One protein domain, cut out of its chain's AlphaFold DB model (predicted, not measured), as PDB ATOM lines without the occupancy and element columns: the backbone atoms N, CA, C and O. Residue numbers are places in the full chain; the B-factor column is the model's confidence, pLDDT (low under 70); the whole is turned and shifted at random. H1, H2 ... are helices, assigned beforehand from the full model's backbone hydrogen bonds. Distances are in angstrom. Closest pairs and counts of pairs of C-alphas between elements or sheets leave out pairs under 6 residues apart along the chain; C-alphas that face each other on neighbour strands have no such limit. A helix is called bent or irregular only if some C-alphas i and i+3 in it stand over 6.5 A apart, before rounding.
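This is residues 162 to 308 of the 308 residues of an uncharacterized protein of Planctomycetes bacterium (UniProt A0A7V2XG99). One long helix, H5, runs through the middle of a compact helical body, with H3 and H4 packed on one side of it and H6 and H7 on the other. H1 packs on H3 and H4 at one end of the longest axis, H8 packs on H7 toward the other end, and the short H2 packs by the first residues of H5. The printed part has 147 residues with eight named helices, H1 to H8 in chain order, and no named strand; the class is all helix. The whole is compact, with a radius of gyration of the C-alphas of 14.6 A and spans of 49 by 35 by 21 A.

H1, residues 167 to 177, begins at C-alpha 167 (170.384, 122.984, 140.420). H2, residues 183 to 187, follows, then H3, residues 190 to 206, 24.4 A long, and H4, residues 211 to 217. H5, residues 222 to 241, begins at C-alpha 222 (175.265, 114.383, 155.220) and is 28.1 A long. H6, residues 248 to 269, 28.8 A long, has a kink of 46 degrees near residue 262 and is only just irregular: C-alphas 263 and 266 are 6.9 A apart. H7 is residues 278 to 289, 17.1 A long; H8, residues 294 to 301, ends at C-alpha 301 (193.063, 125.617, 166.088).

H5 is the hub, touching six helices. It touches H3 at a steep tilt of 60 degrees, the closest C-alphas being those of Ser 197 and Ala 231, 4.0 A apart. H4 and H5 form a helical hairpin at a shallow tilt of 27 degrees, closest at Asp 216 and Ala 228, C-alphas 5.8 A apart. H6 touches H5 at a steep tilt of 51 degrees, opposite ways, with the C-alphas of Ala 229 and Ala 257 closest at 5.4 A. H7 touches H5 the same way, at a shallow tilt of 33 degrees, only just short of steep, with the C-alphas of Thr 230 and Leu 279 closest at 4.8 A. H2 touches H5 at residues 222 to 227 alone, with the C-alphas of Val 183 and Ala 223 closest at 4.6 A. H1 touches H3 at a shallow tilt of 18 degrees, opposite ways, with the C-alphas of Leu 177 and Arg 192 closest at 5.7 A. H8 touches H7 about perpendicular, at 74 degrees, with the C-alphas of Ala 287 and Ala 296 closest at 4.4 A. H5 and H8 are apart, as are H1 and H8. Every O i to N i+4 pair is within hydrogen-bond range in H1, H2, H3, H4, H5, H7 and H8; in H6, 15 of 18 are.

The C-alphas of Asp 162 and Pro 308, the chain's last residue, are the two farthest apart, 49.3 A. The printed part has no cut and no long link. The mean pLDDT of the printed part is 92.1; residues 291 to 292 and 307 to 308 are under 70.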
ATOM      1  N   ASP A 162     167.284 125.192 130.390       90.25
ATOM      2  CA  ASP A 162     166.255 124.799 131.358       90.25
ATOM      3  C   ASP A 162     166.814 124.690 132.790       90.25
ATOM      4  O   ASP A 162     166.058 124.598 133.757       90.25
ATOM      5  N   ASP A 163     168.142 124.738 132.948       91.38
ATOM      6  CA  ASP A 163     168.833 124.714 134.241       91.38
ATOM      7  C   ASP A 163     169.911 125.812 134.343       91.38
ATOM      8  O   ASP A 163     171.102 125.516 134.504       91.38
ATOM      9  N   PRO A 164     169.523 127.103 134.288       88.44
ATOM     10  CA  PRO A 164     170.464 128.228 134.263       88.44
ATOM     11  C   PRO A 164     171.277 128.376 135.556       88.44
ATOM     12  O   PRO A 164     172.288 129.066 135.576       88.44
ATOM     13  N   THR A 165     170.839 127.740 136.646       88.88
ATOM     14  CA  THR A 165     171.542 127.750 137.942       88.88
ATOM     15  C   THR A 165     172.303 126.455 138.214       88.88
ATOM     16  O   THR A 165     173.064 126.387 139.172       88.88
ATOM     17  N   GLY A 166     172.117 125.419 137.390       92.88
ATOM     18  CA  GLY A 166     172.759 124.120 137.574       92.88
ATOM     19  C   GLY A 166     172.168 123.275 138.709       92.88
ATOM     20  O   GLY A 166     172.760 122.260 139.078       92.88
ATOM     21  N   ARG A 167     171.027 123.674 139.288       94.50
ATOM     22  CA  ARG A 167     170.384 122.984 140.420       94.50
ATOM     23  C   ARG A 167     169.869 121.606 140.026       94.50
ATOM     24  O   ARG A 167     170.031 120.658 140.793       94.50
ATOM     25  N   SER A 168     169.267 121.476 138.847       94.88
ATOM     26  CA  SER A 168     168.754 120.186 138.375       94.88
ATOM     27  C   SER A 168     169.901 119.211 138.116       94.88
ATOM     28  O   SER A 168     169.838 118.055 138.541       94.88
ATOM     29  N   ARG A 169     170.991 119.685 137.501       95.81
ATOM     30  CA  ARG A 169     172.213 118.896 137.302       95.81
ATOM     31  C   ARG A 169     172.881 118.512 138.615       95.81
ATOM     32  O   ARG A 169     173.280 117.362 138.768       95.81
ATOM     33  N   ALA A 170     172.975 119.437 139.566       96.75
ATOM     34  CA  ALA A 170     173.521 119.177 140.894       96.75
ATOM     35  C   ALA A 170     172.742 118.078 141.631       96.75
ATOM     36  O   ALA A 170     173.340 117.112 142.113       96.75
ATOM     37  N   ARG A 171     171.405 118.175 141.650       96.81
ATOM     38  CA  ARG A 171     170.543 117.162 142.268       96.81
ATOM     39  C   ARG A 171     170.686 115.809 141.576       96.81
ATOM     40  O   ARG A 171     170.870 114.806 142.255       96.81
ATOM     41  N   ALA A 172     170.645 115.776 140.243       96.50
ATOM     42  CA  ALA A 172     170.852 114.547 139.478       96.50
ATOM     43  C   ALA A 172     172.217 113.908 139.784       96.50
ATOM     44  O   ALA A 172     172.313 112.690 139.941       96.50
ATOM     45  N   LEU A 173     173.261 114.731 139.921       97.25
ATOM     46  CA  LEU A 173     174.608 114.272 140.233       97.25
ATOM     47  C   LEU A 173     174.673 113.554 141.586       97.25
ATOM     48  O   LEU A 173     175.160 112.424 141.662       97.25
ATOM     49  N   LEU A 174     174.177 114.205 142.639       98.00
ATOM     50  CA  LEU A 174     174.226 113.682 144.004       98.00
ATOM     51  C   LEU A 174     173.262 112.506 144.203       98.00
ATOM     52  O   LEU A 174     173.664 111.492 144.769       98.00
ATOM     53  N   ALA A 175     172.039 112.592 143.674       96.50
ATOM     54  CA  ALA A 175     171.047 111.524 143.783       96.50
ATOM     55  C   ALA A 175     171.515 110.224 143.111       96.50
ATOM     56  O   ALA A 175     171.312 109.147 143.657       96.50
ATOM     57  N   THR A 176     172.186 110.306 141.960       96.38
ATOM     58  CA  THR A 176     172.624 109.105 141.232       96.38
ATOM     59  C   THR A 176     173.927 108.526 141.781       96.38
ATOM     60  O   THR A 176     174.058 107.309 141.895       96.38
ATOM     61  N   LEU A 177     174.914 109.363 142.118       97.12
ATOM     62  CA  LEU A 177     176.216 108.865 142.570       97.12
ATOM     63  C   LEU A 177     176.229 108.512 144.056       97.12
ATOM     64  O   LEU A 177     176.843 107.515 144.438       97.12
ATOM     65  N   ILE A 178     175.580 109.320 144.890       96.75
ATOM     66  CA  ILE A 178     175.625 109.181 146.348       96.75
ATOM     67  C   ILE A 178     174.335 108.578 146.889       96.75
ATOM     68  O   ILE A 178     174.411 107.780 147.816       96.75
ATOM     69  N   ASP A 179     173.186 108.882 146.284       92.69
ATOM     70  CA  ASP A 179     171.890 108.324 146.683       92.69
ATOM     71  C   ASP A 179     171.643 108.524 148.197       92.69
ATOM     72  O   ASP A 179     171.862 109.624 148.717       92.69
ATOM     73  N   GLN A 180     171.220 107.473 148.903       90.69
ATOM     74  CA  GLN A 180     170.944 107.448 150.341       90.69
ATOM     75  C   GLN A 180     172.097 106.857 151.168       90.69
ATOM     76  O   GLN A 180     171.867 106.332 152.257       90.69
ATOM     77  N   LEU A 181     173.336 106.905 150.666       94.94
ATOM     78  CA  LEU A 181     174.485 106.433 151.440       94.94
ATOM     79  C   LEU A 181     174.644 107.224 152.744       94.94
ATOM     80  O   LEU A 181     174.392 108.426 152.818       94.94
ATOM     81  N   THR A 182     175.142 106.547 153.769       96.38
ATOM     82  CA  THR A 182     175.644 107.171 154.995       96.38
ATOM     83  C   THR A 182     177.051 107.740 154.787       96.38
ATOM     84  O   THR A 182     177.760 107.393 153.839       96.38
ATOM     85  N   VAL A 183     177.506 108.596 155.711       95.56
ATOM     86  CA  VAL A 183     178.889 109.114 155.688       95.56
ATOM     87  C   VAL A 183     179.910 107.968 155.793       95.56
ATOM     88  O   VAL A 183     180.921 107.979 155.100       95.56
ATOM     89  N   SER A 184     179.634 106.937 156.596       95.06
ATOM     90  CA  SER A 184     180.502 105.752 156.703       95.06
ATOM     91  C   SER A 184     180.643 105.027 155.358       95.06
ATOM     92  O   SER A 184     181.749 104.717 154.908       95.06
ATOM     93  N   GLU A 185     179.529 104.823 154.655       94.75
ATOM     94  CA  GLU A 185     179.544 104.149 153.358       94.75
ATOM     95  C   GLU A 185     180.233 104.988 152.283       94.75
ATOM     96  O   GLU A 185     181.015 104.444 151.498       94.75
ATOM     97  N   VAL A 186     180.018 106.310 152.260       95.00
ATOM     98  CA  VAL A 186     180.662 107.176 151.262       95.00
ATOM     99  C   VAL A 186     182.180 107.258 151.461       95.00
ATOM    100  O   VAL A 186     182.927 107.296 150.483       95.00
ATOM    101  N   LEU A 187     182.665 107.183 152.707       94.44
ATOM    102  CA  LEU A 187     184.099 107.094 153.023       94.44
ATOM    103  C   LEU A 187     184.746 105.807 152.493       94.44
ATOM    104  O   LEU A 187     185.961 105.756 152.307       94.44
ATOM    105  N   ARG A 188     183.952 104.772 152.215       92.25
ATOM    106  CA  ARG A 188     184.391 103.519 151.584       92.25
ATOM    107  C   ARG A 188     184.076 103.489 150.085       92.25
ATOM    108  O   ARG A 188     184.309 102.468 149.436       92.25
ATOM    109  N   ALA A 189     183.606 104.613 149.533       93.38
ATOM    110  CA  ALA A 189     183.160 104.769 148.155       93.38
ATOM    111  C   ALA A 189     184.003 105.737 147.296       93.38
ATOM    112  O   ALA A 189     183.470 106.657 146.664       93.38
ATOM    113  N   PRO A 190     185.336 105.545 147.197       91.06
ATOM    114  CA  PRO A 190     186.206 106.467 146.464       91.06
ATOM    115  C   PRO A 190     185.902 106.518 144.959       91.06
ATOM    116  O   PRO A 190     186.202 107.521 144.311       91.06
ATOM    117  N   GLY A 191     185.306 105.463 144.388       91.12
ATOM    118  CA  GLY A 191     184.861 105.442 142.993       91.12
ATOM    119  C   GLY A 191     183.775 106.485 142.721       91.12
ATOM    120  O   GLY A 191     183.915 107.287 141.796       91.12
ATOM    121  N   ARG A 192     182.739 106.522 143.568       95.19
ATOM    122  CA  ARG A 192     181.651 107.512 143.499       95.19
ATOM    123  C   ARG A 192     182.145 108.931 143.756       95.19
ATOM    124  O   ARG A 192     181.847 109.817 142.963       95.19
ATOM    125  N   LEU A 193     182.964 109.145 144.791       95.25
ATOM    126  CA  LEU A 193     183.517 110.473 145.103       95.25
ATOM    127  C   LEU A 193     184.317 111.053 143.928       95.25
ATOM    128  O   LEU A 193     184.126 112.209 143.559       95.25
ATOM    129  N   ARG A 194     185.154 110.237 143.274       92.88
ATOM    130  CA  ARG A 194     185.888 110.657 142.067       92.88
ATOM    131  C   ARG A 194     184.962 111.008 140.905       92.88
ATOM    132  O   ARG A 194     185.248 111.953 140.170       92.88
ATOM    133  N   ALA A 195     183.878 110.255 140.722       94.38
ATOM    134  CA  ALA A 195     182.884 110.558 139.701       94.38
ATOM    135  C   ALA A 195     182.193 111.905 139.976       94.38
ATOM    136  O   ALA A 195     182.107 112.717 139.054       94.38
ATOM    137  N   VAL A 196     181.809 112.183 141.233       97.25
ATOM    138  CA  VAL A 196     181.232 113.480 141.631       97.25
ATOM    139  C   VAL A 196     182.222 114.598 141.320       97.25
ATOM    140  O   VAL A 196     181.865 115.500 140.569       97.25
ATOM    141  N   SER A 197     183.470 114.517 141.803       96.12
ATOM    142  CA  SER A 197     184.483 115.560 141.576       96.12
ATOM    143  C   SER A 197     184.683 115.869 140.094       96.12
ATOM    144  O   SER A 197     184.626 117.026 139.686       96.12
ATOM    145  N   ARG A 198     184.856 114.837 139.258       95.25
ATOM    146  CA  ARG A 198     185.090 115.018 137.820       95.25
ATOM    147  C   ARG A 198     183.885 115.632 137.105       95.25
ATOM    148  O   ARG A 198     184.059 116.523 136.277       95.25
ATOM    149  N   ARG A 199     182.670 115.141 137.378       95.06
ATOM    150  CA  ARG A 199     181.448 115.635 136.720       95.06
ATOM    151  C   ARG A 199     181.097 117.039 137.195       95.06
ATOM    152  O   ARG A 199     180.787 117.881 136.361       95.06
ATOM    153  N   ALA A 200     181.213 117.304 138.494       96.00
ATOM    154  CA  ALA A 200     181.000 118.626 139.062       96.00
ATOM    155  C   ALA A 200     181.958 119.660 138.459       96.00
ATOM    156  O   ALA A 200     181.507 120.709 138.018       96.00
ATOM    157  N   ALA A 201     183.254 119.339 138.354       93.31
ATOM    158  CA  ALA A 201     184.236 120.228 137.736       93.31
ATOM    159  C   ALA A 201     183.930 120.506 136.254       93.31
ATOM    160  O   ALA A 201     184.034 121.648 135.810       93.31
ATOM    161  N   ALA A 202     183.507 119.490 135.491       92.25
ATOM    162  CA  ALA A 202     183.096 119.678 134.099       92.25
ATOM    163  C   ALA A 202     181.873 120.606 133.983       92.25
ATOM    164  O   ALA A 202     181.885 121.532 133.178       92.25
ATOM    165  N   ILE A 203     180.851 120.410 134.827       91.94
ATOM    166  CA  ILE A 203     179.658 121.268 134.832       91.94
ATOM    167  C   ILE A 203     180.001 122.690 135.291       91.94
ATOM    168  O   ILE A 203     179.495 123.639 134.713       91.94
ATOM    169  N   ALA A 204     180.857 122.860 136.299       90.31
ATOM    170  CA  ALA A 204     181.258 124.180 136.784       90.31
ATOM    171  C   ALA A 204     182.053 124.974 135.737       90.31
ATOM    172  O   ALA A 204     181.926 126.191 135.665       90.31
ATOM    173  N   ARG A 205     182.875 124.290 134.930       86.94
ATOM    174  CA  ARG A 205     183.670 124.917 133.867       86.94
ATOM    175  C   ARG A 205     182.816 125.332 132.671       86.94
ATOM    176  O   ARG A 205     183.018 126.414 132.136       86.94
ATOM    177  N   ASP A 206     181.903 124.458 132.252       82.81
ATOM    178  CA  ASP A 206     181.139 124.620 131.008       82.81
ATOM    179  C   ASP A 206     179.712 125.164 131.259       82.81
ATOM    180  O   ASP A 206     178.930 125.359 130.329       82.81
ATOM    181  N   GLY A 207     179.349 125.366 132.526       77.38
ATOM    182  CA  GLY A 207     178.014 125.732 132.990       77.38
ATOM    183  C   GLY A 207     178.008 127.011 133.834       77.38
ATOM    184  O   GLY A 207     178.839 127.893 133.632       77.38
ATOM    185  N   PRO A 208     177.034 127.171 134.746       77.75
ATOM    186  CA  PRO A 208     176.865 128.423 135.467       77.75
ATOM    187  C   PRO A 208     177.964 128.631 136.509       77.75
ATOM    188  O   PRO A 208     178.298 127.715 137.261       77.75
ATOM    189  N   GLU A 209     178.438 129.872 136.643       79.56
ATOM    190  CA  GLU A 209     179.445 130.268 137.646       79.56
ATOM    191  C   GLU A 209     179.025 129.908 139.084       79.56
ATOM    192  O   GLU A 209     179.855 129.668 139.958       79.56
ATOM    193  N   THR A 210     177.716 129.817 139.326       86.56
ATOM    194  CA  THR A 210     177.118 129.500 140.627       86.56
ATOM    195  C   THR A 210     176.942 128.001 140.883       86.56
ATOM    196  O   THR A 210     176.382 127.628 141.918       86.56
ATOM    197  N   PHE A 211     177.429 127.122 139.996       93.94
ATOM    198  CA  PHE A 211     177.206 125.677 140.107       93.94
ATOM    199  C   PHE A 211     177.666 125.100 141.452       93.94
ATOM    200  O   PHE A 211     176.975 124.259 142.015       93.94
ATOM    201  N   TRP A 212     178.780 125.570 142.021       95.81
ATOM    202  CA  TRP A 212     179.239 125.094 143.330       95.81
ATOM    203  C   TRP A 212     178.247 125.393 144.458       95.81
ATOM    204  O   TRP A 212     178.018 124.531 145.303       95.81
ATOM    205  N   ARG A 213     177.592 126.563 144.435       95.62
ATOM    206  CA  ARG A 213     176.501 126.881 145.372       95.62
ATOM    207  C   ARG A 213     175.271 126.016 145.104       95.62
ATOM    208  O   ARG A 213     174.605 125.603 146.044       95.62
ATOM    209  N   ALA A 214     174.967 125.726 143.838       96.38
ATOM    210  CA  ALA A 214     173.874 124.823 143.488       96.38
ATOM    211  C   ALA A 214     174.140 123.380 143.950       96.38
ATOM    212  O   ALA A 214     173.213 122.718 144.405       96.38
ATOM    213  N   LEU A 215     175.390 122.914 143.874       97.50
ATOM    214  CA  LEU A 215     175.813 121.599 144.349       97.50
ATOM    215  C   LEU A 215     175.720 121.481 145.868       97.50
ATOM    216  O   LEU A 215     175.156 120.507 146.357       97.50
ATOM    217  N   ASP A 216     176.223 122.478 146.592       97.00
ATOM    218  CA  ASP A 216     176.110 122.547 148.050       97.00
ATOM    219  C   ASP A 216     174.637 122.577 148.498       97.00
ATOM    220  O   ASP A 216     174.213 121.759 149.309       97.00
ATOM    221  N   ALA A 217     173.813 123.425 147.874       96.44
ATOM    222  CA  ALA A 217     172.389 123.534 148.194       96.44
ATOM    223  C   ALA A 217     171.555 122.299 147.801       96.44
ATOM    224  O   ALA A 217     170.469 122.100 148.345       96.44
ATOM    225  N   ALA A 218     172.014 121.493 146.840       96.81
ATOM    226  CA  ALA A 218     171.342 120.262 146.424       96.81
ATOM    227  C   ALA A 218     171.675 119.058 147.320       96.81
ATOM    228  O   ALA A 218     171.070 118.002 147.147       96.81
ATOM    229  N   ALA A 219     172.638 119.184 148.235       97.00
ATOM    230  CA  ALA A 219     172.994 118.121 149.158       97.00
ATOM    231  C   ALA A 219     171.952 117.999 150.280       97.00
ATOM    232  O   ALA A 219     171.944 118.769 151.236       97.00
ATOM    233  N   GLU A 220     171.079 117.001 150.166       95.31
ATOM    234  CA  GLU A 220     169.956 116.780 151.086       95.31
ATOM    235  C   GLU A 220     170.334 115.862 152.265       95.31
ATOM    236  O   GLU A 220     169.625 115.809 153.270       95.31
ATOM    237  N   THR A 221     171.464 115.148 152.175       97.00
ATOM    238  CA  THR A 221     171.958 114.237 153.223       97.00
ATOM    239  C   THR A 221     173.412 114.535 153.602       97.00
ATOM    240  O   THR A 221     174.175 115.026 152.767       97.00
ATOM    241  N   PRO A 222     173.872 114.165 154.818       97.19
ATOM    242  CA  PRO A 222     175.265 114.383 155.220       97.19
ATOM    243  C   PRO A 222     176.304 113.747 154.284       97.19
ATOM    244  O   PRO A 222     177.382 114.305 154.086       97.19
ATOM    245  N   ALA A 223     176.001 112.594 153.676       97.50
ATOM    246  CA  ALA A 223     176.899 111.962 152.709       97.50
ATOM    247  C   ALA A 223     176.966 112.738 151.389       97.50
ATOM    248  O   ALA A 223     178.044 112.866 150.804       97.50
ATOM    249  N   GLN A 224     175.835 113.284 150.932       98.25
ATOM    250  CA  GLN A 224     175.799 114.167 149.770       98.25
ATOM    251  C   GLN A 224     176.567 115.463 150.049       98.25
ATOM    252  O   GLN A 224     177.346 115.887 149.198       98.25
ATOM    253  N   SER A 225     176.444 116.034 151.253       97.94
ATOM    254  CA  SER A 225     177.206 117.223 151.656       97.94
ATOM    255  C   SER A 225     178.706 116.932 151.691       97.94
ATOM    256  O   SER A 225     179.497 117.702 151.153       97.94
ATOM    257  N   TYR A 226     179.114 115.777 152.235       98.25
ATOM    258  CA  TYR A 226     180.510 115.333 152.197       98.25
ATOM    259  C   TYR A 226     181.027 115.190 150.756       98.25
ATOM    260  O   TYR A 226     182.137 115.628 150.445       98.25
ATOM    261  N   ALA A 227     180.233 114.609 149.853       98.12
ATOM    262  CA  ALA A 227     180.609 114.448 148.451       98.12
ATOM    263  C   ALA A 227     180.710 115.790 147.704       98.12
ATOM    264  O   ALA A 227     181.679 116.002 146.973       98.12
ATOM    265  N   ALA A 228     179.761 116.707 147.919       98.12
ATOM    266  CA  ALA A 228     179.776 118.059 147.359       98.12
ATOM    267  C   ALA A 228     181.009 118.847 147.832       98.12
ATOM    268  O   ALA A 228     181.757 119.386 147.014       98.12
ATOM    269  N   ALA A 229     181.283 118.820 149.140       98.25
ATOM    270  CA  ALA A 229     182.472 119.416 149.742       98.25
ATOM    271  C   ALA A 229     183.771 118.809 149.188       98.25
ATOM    272  O   ALA A 229     184.705 119.539 148.855       98.25
ATOM    273  N   THR A 230     183.826 117.480 149.034       98.25
ATOM    274  CA  THR A 230     184.975 116.777 148.438       98.25
ATOM    275  C   THR A 230     185.218 117.243 147.002       98.25
ATOM    276  O   THR A 230     186.363 117.505 146.624       98.25
ATOM    277  N   ALA A 231     184.157 117.372 146.202       98.00
ATOM    278  CA  ALA A 231     184.238 117.815 144.814       98.00
ATOM    279  C   ALA A 231     184.750 119.253 144.689       98.00
ATOM    280  O   ALA A 231     185.704 119.489 143.945       98.00
ATOM    281  N   LEU A 232     184.179 120.179 145.465       97.56
ATOM    282  CA  LEU A 232     184.634 121.566 145.526       97.56
ATOM    283  C   LEU A 232     186.098 121.656 145.966       97.56
ATOM    284  O   LEU A 232     186.908 122.278 145.285       97.56
ATOM    285  N   ALA A 233     186.460 121.017 147.083       96.94
ATOM    286  CA  ALA A 233     187.823 121.069 147.604       96.94
ATOM    287  C   ALA A 233     188.834 120.518 146.588       96.94
ATOM    288  O   ALA A 233     189.910 121.093 146.411       96.94
ATOM    289  N   THR A 234     188.477 119.439 145.880       96.88
ATOM    290  CA  THR A 234     189.310 118.868 144.808       96.88
ATOM    291  C   THR A 234     189.508 119.873 143.674       96.88
ATOM    292  O   THR A 234     190.648 120.116 143.283       96.88
ATOM    293  N   ALA A 235     188.434 120.508 143.195       95.25
ATOM    294  CA  ALA A 235     188.516 121.518 142.142       95.25
ATOM    295  C   ALA A 235     189.355 122.737 142.571       95.25
ATOM    296  O   ALA A 235     190.206 123.202 141.813       95.25
ATOM    297  N   CYS A 236     189.194 123.208 143.812       94.06
ATOM    298  CA  CYS A 236     190.024 124.271 144.381       94.06
ATOM    299  C   CYS A 236     191.508 123.879 144.427       94.06
ATOM    300  O   CYS A 236     192.364 124.690 144.083       94.06
ATOM    301  N   ALA A 237     191.829 122.639 144.809       93.69
ATOM    302  CA  ALA A 237     193.206 122.145 144.840       93.69
ATOM    303  C   ALA A 237     193.833 122.004 143.448       93.69
ATOM    304  O   ALA A 237     195.034 122.234 143.291       93.69
ATOM    305  N   GLU A 238     193.046 121.641 142.435       93.06
ATOM    306  CA  GLU A 238     193.494 121.615 141.039       93.06
ATOM    307  C   GLU A 238     193.750 123.031 140.508       93.06
ATOM    308  O   GLU A 238     194.796 123.280 139.909       93.06
ATOM    309  N   LYS A 239     192.848 123.974 140.799       91.44
ATOM    310  CA  LYS A 239     192.974 125.390 140.431       91.44
ATOM    311  C   LYS A 239     194.199 126.043 141.078       91.44
ATOM    312  O   LYS A 239     194.990 126.677 140.384       91.44
ATOM    313  N   ASP A 240     194.409 125.795 142.370       88.50
ATOM    314  CA  ASP A 240     195.607 126.208 143.109       88.50
ATOM    315  C   ASP A 240     196.885 125.593 142.514       88.50
ATOM    316  O   ASP A 240     197.868 126.289 142.273       88.50
ATOM    317  N   ALA A 241     196.875 124.293 142.191       89.12
ATOM    318  CA  ALA A 241     198.015 123.643 141.545       89.12
ATOM    319  C   ALA A 241     198.330 124.206 140.148       89.12
ATOM    320  O   ALA A 241     199.488 124.154 139.737       89.12
ATOM    321  N   ALA A 242     197.331 124.745 139.447       90.06
ATOM    322  CA  ALA A 242     197.490 125.456 138.183       90.06
ATOM    323  C   ALA A 242     197.888 126.939 138.354       90.06
ATOM    324  O   ALA A 242     198.053 127.639 137.357       90.06
ATOM    325  N   GLY A 243     198.045 127.429 139.590       87.81
ATOM    326  CA  GLY A 243     198.407 128.817 139.889       87.81
ATOM    327  C   GLY A 243     197.259 129.819 139.731       87.81
ATOM    328  O   GLY A 243     197.502 131.023 139.676       87.81
ATOM    329  N   ALA A 244     196.011 129.352 139.645       87.62
ATOM    330  CA  ALA A 244     194.841 130.209 139.504       87.62
ATOM    331  C   ALA A 244     194.232 130.557 140.871       87.62
ATOM    332  O   ALA A 244     194.074 129.708 141.748       87.62
ATOM    333  N   ALA A 245     193.847 131.822 141.043       86.88
ATOM    334  CA  ALA A 245     193.269 132.301 142.293       86.88
ATOM    335  C   ALA A 245     191.837 131.782 142.500       86.88
ATOM    336  O   ALA A 245     191.007 131.820 141.589       86.88
ATOM    337  N   LEU A 246     191.525 131.365 143.730       89.19
ATOM    338  CA  LEU A 246     190.153 131.054 144.130       89.19
ATOM    339  C   LEU A 246     189.307 132.331 144.172       89.19
ATOM    340  O   LEU A 246     189.743 133.357 144.715       89.19
ATOM    341  N   THR A 247     188.086 132.240 143.654       90.44
ATOM    342  CA  THR A 247     187.049 133.270 143.772       90.44
ATOM    343  C   THR A 247     186.620 133.434 145.230       90.44
ATOM    344  O   THR A 247     186.889 132.581 146.078       90.44
ATOM    345  N   LYS A 248     185.947 134.546 145.541       90.19
ATOM    346  CA  LYS A 248     185.402 134.782 146.884       90.19
ATOM    347  C   LYS A 248     184.429 133.667 147.290       90.19
ATOM    348  O   LYS A 248     184.577 133.106 148.370       90.19
ATOM    349  N   ASP A 249     183.523 133.302 146.388       89.69
ATOM    350  CA  ASP A 249     182.524 132.251 146.599       89.69
ATOM    351  C   ASP A 249     183.156 130.876 146.858       89.69
ATOM    352  O   ASP A 249     182.777 130.192 147.806       89.69
ATOM    353  N   GLU A 250     184.161 130.481 146.068       92.06
ATOM    354  CA  GLU A 250     184.890 129.221 146.285       92.06
ATOM    355  C   GLU A 250     185.582 129.197 147.656       92.06
ATOM    356  O   GLU A 250     185.575 128.164 148.322       92.06
ATOM    357  N   ARG A 251     186.156 130.323 148.107       92.50
ATOM    358  CA  ARG A 251     186.790 130.416 149.435       92.50
ATOM    359  C   ARG A 251     185.770 130.297 150.562       92.50
ATOM    360  O   ARG A 251     186.030 129.577 151.520       92.50
ATOM    361  N   GLU A 252     184.635 130.985 150.456       94.50
ATOM    362  CA  GLU A 252     183.554 130.910 151.448       94.50
ATOM    363  C   GLU A 252     183.036 129.475 151.593       94.50
ATOM    364  O   GLU A 252     182.990 128.941 152.702       94.50
ATOM    365  N   LEU A 253     182.720 128.822 150.472       95.12
ATOM    366  CA  LEU A 253     182.246 127.440 150.469       95.12
ATOM    367  C   LEU A 253     183.319 126.461 150.969       95.12
ATOM    368  O   LEU A 253     183.001 125.517 151.688       95.12
ATOM    369  N   LEU A 254     184.595 126.682 150.639       95.50
ATOM    370  CA  LEU A 254     185.695 125.841 151.118       95.50
ATOM    371  C   LEU A 254     185.878 125.941 152.640       95.50
ATOM    372  O   LEU A 254     186.152 124.935 153.293       95.50
ATOM    373  N   LEU A 255     185.715 127.135 153.218       95.81
ATOM    374  CA  LEU A 255     185.753 127.324 154.670       95.81
ATOM    375  C   LEU A 255     184.559 126.644 155.349       95.81
ATOM    376  O   LEU A 255     184.760 125.916 156.322       95.81
ATOM    377  N   ALA A 256     183.352 126.787 154.795       96.25
ATOM    378  CA  ALA A 256     182.169 126.079 155.285       96.25
ATOM    379  C   ALA A 256     182.349 124.549 155.221       96.25
ATOM    380  O   ALA A 256     182.066 123.842 156.189       96.25
ATOM    381  N   ALA A 257     182.907 124.039 154.118       96.81
ATOM    382  CA  ALA A 257     183.254 122.630 153.957       96.81
ATOM    383  C   ALA A 257     184.281 122.156 154.998       96.81
ATOM    384  O   ALA A 257     184.152 121.053 155.531       96.81
ATOM    385  N   CYS A 258     185.283 122.982 155.317       97.12
ATOM    386  CA  CYS A 258     186.268 122.679 156.352       97.12
ATOM    387  C   CYS A 258     185.619 122.576 157.736       97.12
ATOM    388  O   CYS A 258     185.824 121.589 158.444       97.12
ATOM    389  N   GLU A 259     184.783 123.548 158.107       96.69
ATOM    390  CA  GLU A 259     184.056 123.507 159.375       96.69
ATOM    391  C   GLU A 259     183.140 122.284 159.485       96.69
ATOM    392  O   GLU A 259     183.125 121.615 160.522       96.69
ATOM    393  N   ALA A 260     182.397 121.969 158.421       96.19
ATOM    394  CA  ALA A 260     181.550 120.784 158.366       96.19
ATOM    395  C   ALA A 260     182.382 119.501 158.507       96.19
ATOM    396  O   ALA A 260     182.018 118.610 159.275       96.19
ATOM    397  N   TRP A 261     183.540 119.423 157.846       97.12
ATOM    398  CA  TRP A 261     184.458 118.297 157.994       97.12
ATOM    399  C   TRP A 261     184.939 118.127 159.432       97.12
ATOM    400  O   TRP A 261     184.820 117.034 159.981       97.12
ATOM    401  N   LEU A 262     185.394 119.198 160.076       96.44
ATOM    402  CA  LEU A 262     185.870 119.167 161.459       96.44
ATOM    403  C   LEU A 262     184.778 118.739 162.448       96.44
ATOM    404  O   LEU A 262     185.038 117.921 163.332       96.44
ATOM    405  N   LYS A 263     183.566 119.285 162.296       95.38
ATOM    406  CA  LYS A 263     182.452 119.094 163.238       95.38
ATOM    407  C   LYS A 263     181.686 117.790 163.003       95.38
ATOM    408  O   LYS A 263     181.256 117.164 163.967       95.38
ATOM    409  N   GLN A 264     181.486 117.391 161.747       94.88
ATOM    410  CA  GLN A 264     180.538 116.333 161.377       94.88
ATOM    411  C   GLN A 264     181.217 115.098 160.779       94.88
ATOM    412  O   GLN A 264     180.884 113.978 161.158       94.88
ATOM    413  N   PHE A 265     182.172 115.271 159.860       95.44
ATOM    414  CA  PHE A 265     182.691 114.147 159.065       95.44
ATOM    415  C   PHE A 265     183.912 113.474 159.693       95.44
ATOM    416  O   PHE A 265     183.971 112.247 159.778       95.44
ATOM    417  N   ARG A 266     184.864 114.259 160.200       94.50
ATOM    418  CA  ARG A 266     186.087 113.769 160.843       94.50
ATOM    419  C   ARG A 266     185.802 112.858 162.047       94.50
ATOM    420  O   ARG A 266     186.464 111.826 162.140       94.50
ATOM    421  N   PRO A 267     184.826 113.140 162.939       95.19
ATOM    422  CA  PRO A 267     184.494 112.224 164.034       95.19
ATOM    423  C   PRO A 267     183.956 110.866 163.570       95.19
ATOM    424  O   PRO A 267     184.112 109.879 164.287       95.19
ATOM    425  N   VAL A 268     183.312 110.814 162.398       95.19
ATOM    426  CA  VAL A 268     182.882 109.555 161.774       95.19
ATOM    427  C   VAL A 268     184.098 108.850 161.186       95.19
ATOM    428  O   VAL A 268     184.370 107.719 161.566       95.19
ATOM    429  N   ALA A 269     184.886 109.539 160.354       92.25
ATOM    430  CA  ALA A 269     186.080 108.975 159.726       92.25
ATOM    431  C   ALA A 269     187.085 108.416 160.749       92.25
ATOM    432  O   ALA A 269     187.642 107.347 160.534       92.25
ATOM    433  N   ALA A 270     187.270 109.078 161.894       92.19
ATOM    434  CA  ALA A 270     188.170 108.621 162.954       92.19
ATOM    435  C   ALA A 270     187.764 107.282 163.607       92.19
ATOM    436  O   ALA A 270     188.581 106.680 164.298       92.19
ATOM    437  N   LYS A 271     186.516 106.830 163.419       93.81
ATOM    438  CA  LYS A 271     185.996 105.551 163.935       93.81
ATOM    439  C   LYS A 271     185.994 104.437 162.887       93.81
ATOM    440  O   LYS A 271     185.629 103.312 163.208       93.81
ATOM    441  N   GLU A 272     186.336 104.756 161.644       91.81
ATOM    442  CA  GLU A 272     186.311 103.815 160.533       91.81
ATOM    443  C   GLU A 272     187.648 103.085 160.392       91.81
ATOM    444  O   GLU A 272     188.718 103.688 160.491       91.81
ATOM    445  N   ASP A 273     187.588 101.796 160.064       83.00
ATOM    446  CA  ASP A 273     188.767 101.039 159.661       83.00
ATOM    447  C   ASP A 273     189.103 101.373 158.199       83.00
ATOM    448  O   ASP A 273     188.371 101.020 157.272       83.00
ATOM    449  N   HIS A 274     190.229 102.062 157.992       79.06
ATOM    450  CA  HIS A 274     190.750 102.474 156.678       79.06
ATOM    451  C   HIS A 274     189.808 103.374 155.835       79.06
ATOM    452  O   HIS A 274     189.516 103.047 154.677       79.06
ATOM    453  N   PRO A 275     189.352 104.537 156.344       86.75
ATOM    454  CA  PRO A 275     188.510 105.459 155.585       86.75
ATOM    455  C   PRO A 275     189.276 106.100 154.421       86.75
ATOM    456  O   PRO A 275     190.432 106.505 154.552       86.75
ATOM    457  N   SER A 276     188.596 106.302 153.292       85.12
ATOM    458  CA  SER A 276     189.065 107.220 152.251       85.12
ATOM    459  C   SER A 276     188.602 108.644 152.578       85.12
ATOM    460  O   SER A 276     187.740 109.186 151.884       85.12
ATOM    461  N   ASP A 277     189.160 109.259 153.631       92.94
ATOM    462  CA  ASP A 277     188.895 110.668 153.992       92.94
ATOM    463  C   ASP A 277     189.554 111.632 152.985       92.94
ATOM    464  O   ASP A 277     190.549 112.310 153.246       92.94
ATOM    465  N   LEU A 278     189.034 111.618 151.757       93.44
ATOM    466  CA  LEU A 278     189.513 112.430 150.645       93.44
ATOM    467  C   LEU A 278     189.357 113.922 150.941       93.44
ATOM    468  O   LEU A 278     190.265 114.684 150.615       93.44
ATOM    469  N   LEU A 279     188.254 114.331 151.575       96.44
ATOM    470  CA  LEU A 279     188.033 115.728 151.934       96.44
ATOM    471  C   LEU A 279     189.112 116.217 152.903       96.44
ATOM    472  O   LEU A 279     189.776 117.212 152.613       96.44
ATOM    473  N   GLY A 280     189.355 115.480 153.993       95.00
ATOM    474  CA  GLY A 280     190.401 115.813 154.956       95.00
ATOM    475  C   GLY A 280     191.781 115.915 154.310       95.00
ATOM    476  O   GLY A 280     192.488 116.907 154.500       95.00
ATOM    477  N   HIS A 281     192.151 114.940 153.471       94.00
ATOM    478  CA  HIS A 281     193.421 114.971 152.740       94.00
ATOM    479  C   HIS A 281     193.577 116.208 151.847       94.00
ATOM    480  O   HIS A 281     194.653 116.810 151.803       94.00
ATOM    481  N   VAL A 282     192.520 116.601 151.132       94.38
ATOM    482  CA  VAL A 282     192.565 117.760 150.232       94.38
ATOM    483  C   VAL A 282     192.624 119.073 151.017       94.38
ATOM    484  O   VAL A 282     193.445 119.931 150.686       94.38
ATOM    485  N   LEU A 283     191.837 119.212 152.089       95.62
ATOM    486  CA  LEU A 283     191.848 120.397 152.954       95.62
ATOM    487  C   LEU A 283     193.221 120.622 153.596       95.62
ATOM    488  O   LEU A 283     193.752 121.730 153.542       95.62
ATOM    489  N   MET A 284     193.838 119.564 154.134       93.50
ATOM    490  CA  MET A 284     195.190 119.646 154.696       93.50
ATOM    491  C   MET A 284     196.218 120.064 153.639       93.50
ATOM    492  O   MET A 284     197.076 120.905 153.904       93.50
ATOM    493  N   ARG A 285     196.125 119.523 152.418       91.62
ATOM    494  CA  ARG A 285     197.033 119.885 151.321       91.62
ATOM    495  C   ARG A 285     196.908 121.359 150.930       91.62
ATOM    496  O   ARG A 285     197.933 122.005 150.718       91.62
ATOM    497  N   LEU A 286     195.682 121.872 150.829       91.00
ATOM    498  CA  LEU A 286     195.408 123.281 150.541       91.00
ATOM    499  C   LEU A 286     195.968 124.191 151.644       91.00
ATOM    500  O   LEU A 286     196.680 125.150 151.357       91.00
ATOM    501  N   ALA A 287     195.739 123.838 152.909       90.25
ATOM    502  CA  ALA A 287     196.234 124.593 154.058       90.25
ATOM    503  C   ALA A 287     197.768 124.644 154.163       90.25
ATOM    504  O   ALA A 287     198.329 125.655 154.570       90.25
ATOM    505  N   ILE A 288     198.473 123.571 153.794       86.00
ATOM    506  CA  ILE A 288     199.946 123.548 153.826       86.00
ATOM    507  C   ILE A 288     200.551 124.517 152.801       86.00
ATOM    508  O   ILE A 288     201.658 125.017 153.015       86.00
ATOM    509  N   ARG A 289     199.854 124.765 151.686       81.62
ATOM    510  CA  ARG A 289     200.299 125.694 150.640       81.62
ATOM    511  C   ARG A 289     200.029 127.149 151.005       81.62
ATOM    512  O   ARG A 289     200.903 127.981 150.791       81.62
ATOM    513  N   ASP A 290     198.880 127.424 151.612       79.31
ATOM    514  CA  ASP A 290     198.524 128.742 152.141       79.31
ATOM    515  C   ASP A 290     198.723 128.781 153.665       79.31
ATOM    516  O   ASP A 290     197.765 128.803 154.442       79.31
ATOM    517  N   ARG A 291     199.993 128.725 154.101       69.38
ATOM    518  CA  ARG A 291     200.365 128.533 155.519       69.38
ATOM    519  C   ARG A 291     199.791 129.588 156.462       69.38
ATOM    520  O   ARG A 291     199.591 129.273 157.634       69.38
ATOM    521  N   ASP A 292     199.518 130.792 155.980       68.88
ATOM    522  CA  ASP A 292     198.999 131.900 156.792       68.88
ATOM    523  C   ASP A 292     197.516 132.194 156.505       68.88
ATOM    524  O   ASP A 292     196.893 133.059 157.131       68.88
ATOM    525  N   GLY A 293     196.918 131.418 155.599       84.25
ATOM    526  CA  GLY A 293     195.521 131.506 155.220       84.25
ATOM    527  C   GLY A 293     194.553 131.175 156.353       84.25
ATOM    528  O   GLY A 293     194.866 130.481 157.326       84.25
ATOM    529  N   VAL A 294     193.312 131.645 156.199       89.50
ATOM    530  CA  VAL A 294     192.200 131.360 157.127       89.50
ATOM    531  C   VAL A 294     192.003 129.849 157.300       89.50
ATOM    532  O   VAL A 294     191.815 129.380 158.419       89.50
ATOM    533  N   LEU A 295     192.124 129.080 156.212       91.38
ATOM    534  CA  LEU A 295     191.996 127.624 156.239       91.38
ATOM    535  C   LEU A 295     193.076 126.963 157.113       91.38
ATOM    536  O   LEU A 295     192.765 126.085 157.915       91.38
ATOM    537  N   ALA A 296     194.335 127.396 156.990       90.56
ATOM    538  CA  ALA A 296     195.432 126.861 157.793       90.56
ATOM    539  C   ALA A 296     195.276 127.196 159.278       90.56
ATOM    540  O   ALA A 296     195.500 126.330 160.123       90.56
ATOM    541  N   ARG A 297     194.841 128.419 159.609       91.19
ATOM    542  CA  ARG A 297     194.540 128.806 160.997       91.19
ATOM    543  C   ARG A 297     193.445 127.930 161.604       91.19
ATOM    544  O   ARG A 297     193.682 127.330 162.648       91.19
ATOM    545  N   LEU A 298     192.329 127.754 160.897       92.25
ATOM    546  CA  LEU A 298     191.217 126.916 161.354       92.25
ATOM    547  C   LEU A 298     191.647 125.458 161.611       92.25
ATOM    548  O   LEU A 298     191.277 124.855 162.617       92.25
ATOM    549  N   LEU A 299     192.475 124.881 160.733       93.00
ATOM    550  CA  LEU A 299     192.986 123.520 160.927       93.00
ATOM    551  C   LEU A 299     193.975 123.403 162.101       93.00
ATOM    552  O   LEU A 299     193.987 122.372 162.779       93.00
ATOM    553  N   ARG A 300     194.787 124.435 162.368       91.06
ATOM    554  CA  ARG A 300     195.692 124.477 163.534       91.06
ATOM    555  C   ARG A 300     194.935 124.582 164.848       91.06
ATOM    556  O   ARG A 300     195.260 123.862 165.787       91.06
ATOM    557  N   GLU A 301     193.916 125.435 164.904       92.31
ATOM    558  CA  GLU A 301     193.063 125.617 166.088       92.31
ATOM    559  C   GLU A 301     192.394 124.304 166.527       92.31
ATOM    560  O   GLU A 301     192.129 124.095 167.709       92.31
ATOM    561  N   HIS A 302     192.191 123.374 165.591       92.12
ATOM    562  CA  HIS A 302     191.661 122.036 165.858       92.12
ATOM    563  C   HIS A 302     192.716 120.919 165.898       92.12
ATOM    564  O   HIS A 302     192.365 119.734 165.867       92.12
ATOM    565  N   GLY A 303     194.002 121.278 165.968       89.25
ATOM    566  CA  GLY A 303     195.116 120.340 166.120       89.25
ATOM    567  C   GLY A 303     195.285 119.368 164.950       89.25
ATOM    568  O   GLY A 303     195.795 118.267 165.141       89.25
ATOM    569  N   VAL A 304     194.811 119.728 163.752       89.44
ATOM    570  CA  VAL A 304     194.905 118.876 162.554       89.44
ATOM    571  C   VAL A 304     196.277 118.997 161.894       89.44
ATOM    572  O   VAL A 304     196.830 118.000 161.438       89.44
ATOM    573  N   ILE A 305     196.834 120.210 161.851       85.56
ATOM    574  CA  ILE A 305     198.177 120.486 161.329       85.56
ATOM    575  C   ILE A 305     199.022 121.181 162.408       85.56
ATOM    576  O   ILE A 305     198.454 121.881 163.252       85.56
ATOM    577  N   PRO A 306     200.357 121.005 162.410       74.94
ATOM    578  CA  PRO A 306     201.216 121.608 163.423       74.94
ATOM    579  C   PRO A 306     201.174 123.143 163.388       74.94
ATOM    580  O   PRO A 306     200.980 123.768 162.335       74.94
ATOM    581  N   ALA A 307     201.373 123.739 164.567       68.00
ATOM    582  CA  ALA A 307     201.682 125.157 164.697       68.00
ATOM    583  C   ALA A 307     202.979 125.481 163.919       68.00
ATOM    584  O   ALA A 307     203.816 124.585 163.771       68.00
ATOM    585  N   PRO A 308     203.099 126.696 163.353       61.56
ATOM    586  CA  PRO A 308     204.288 127.105 162.610       61.56
ATOM    587  C   PRO A 308     205.565 127.043 163.456       61.56
ATOM    588  O   PRO A 308     205.476 127.260 164.686       61.56
TER     589      PRO A 308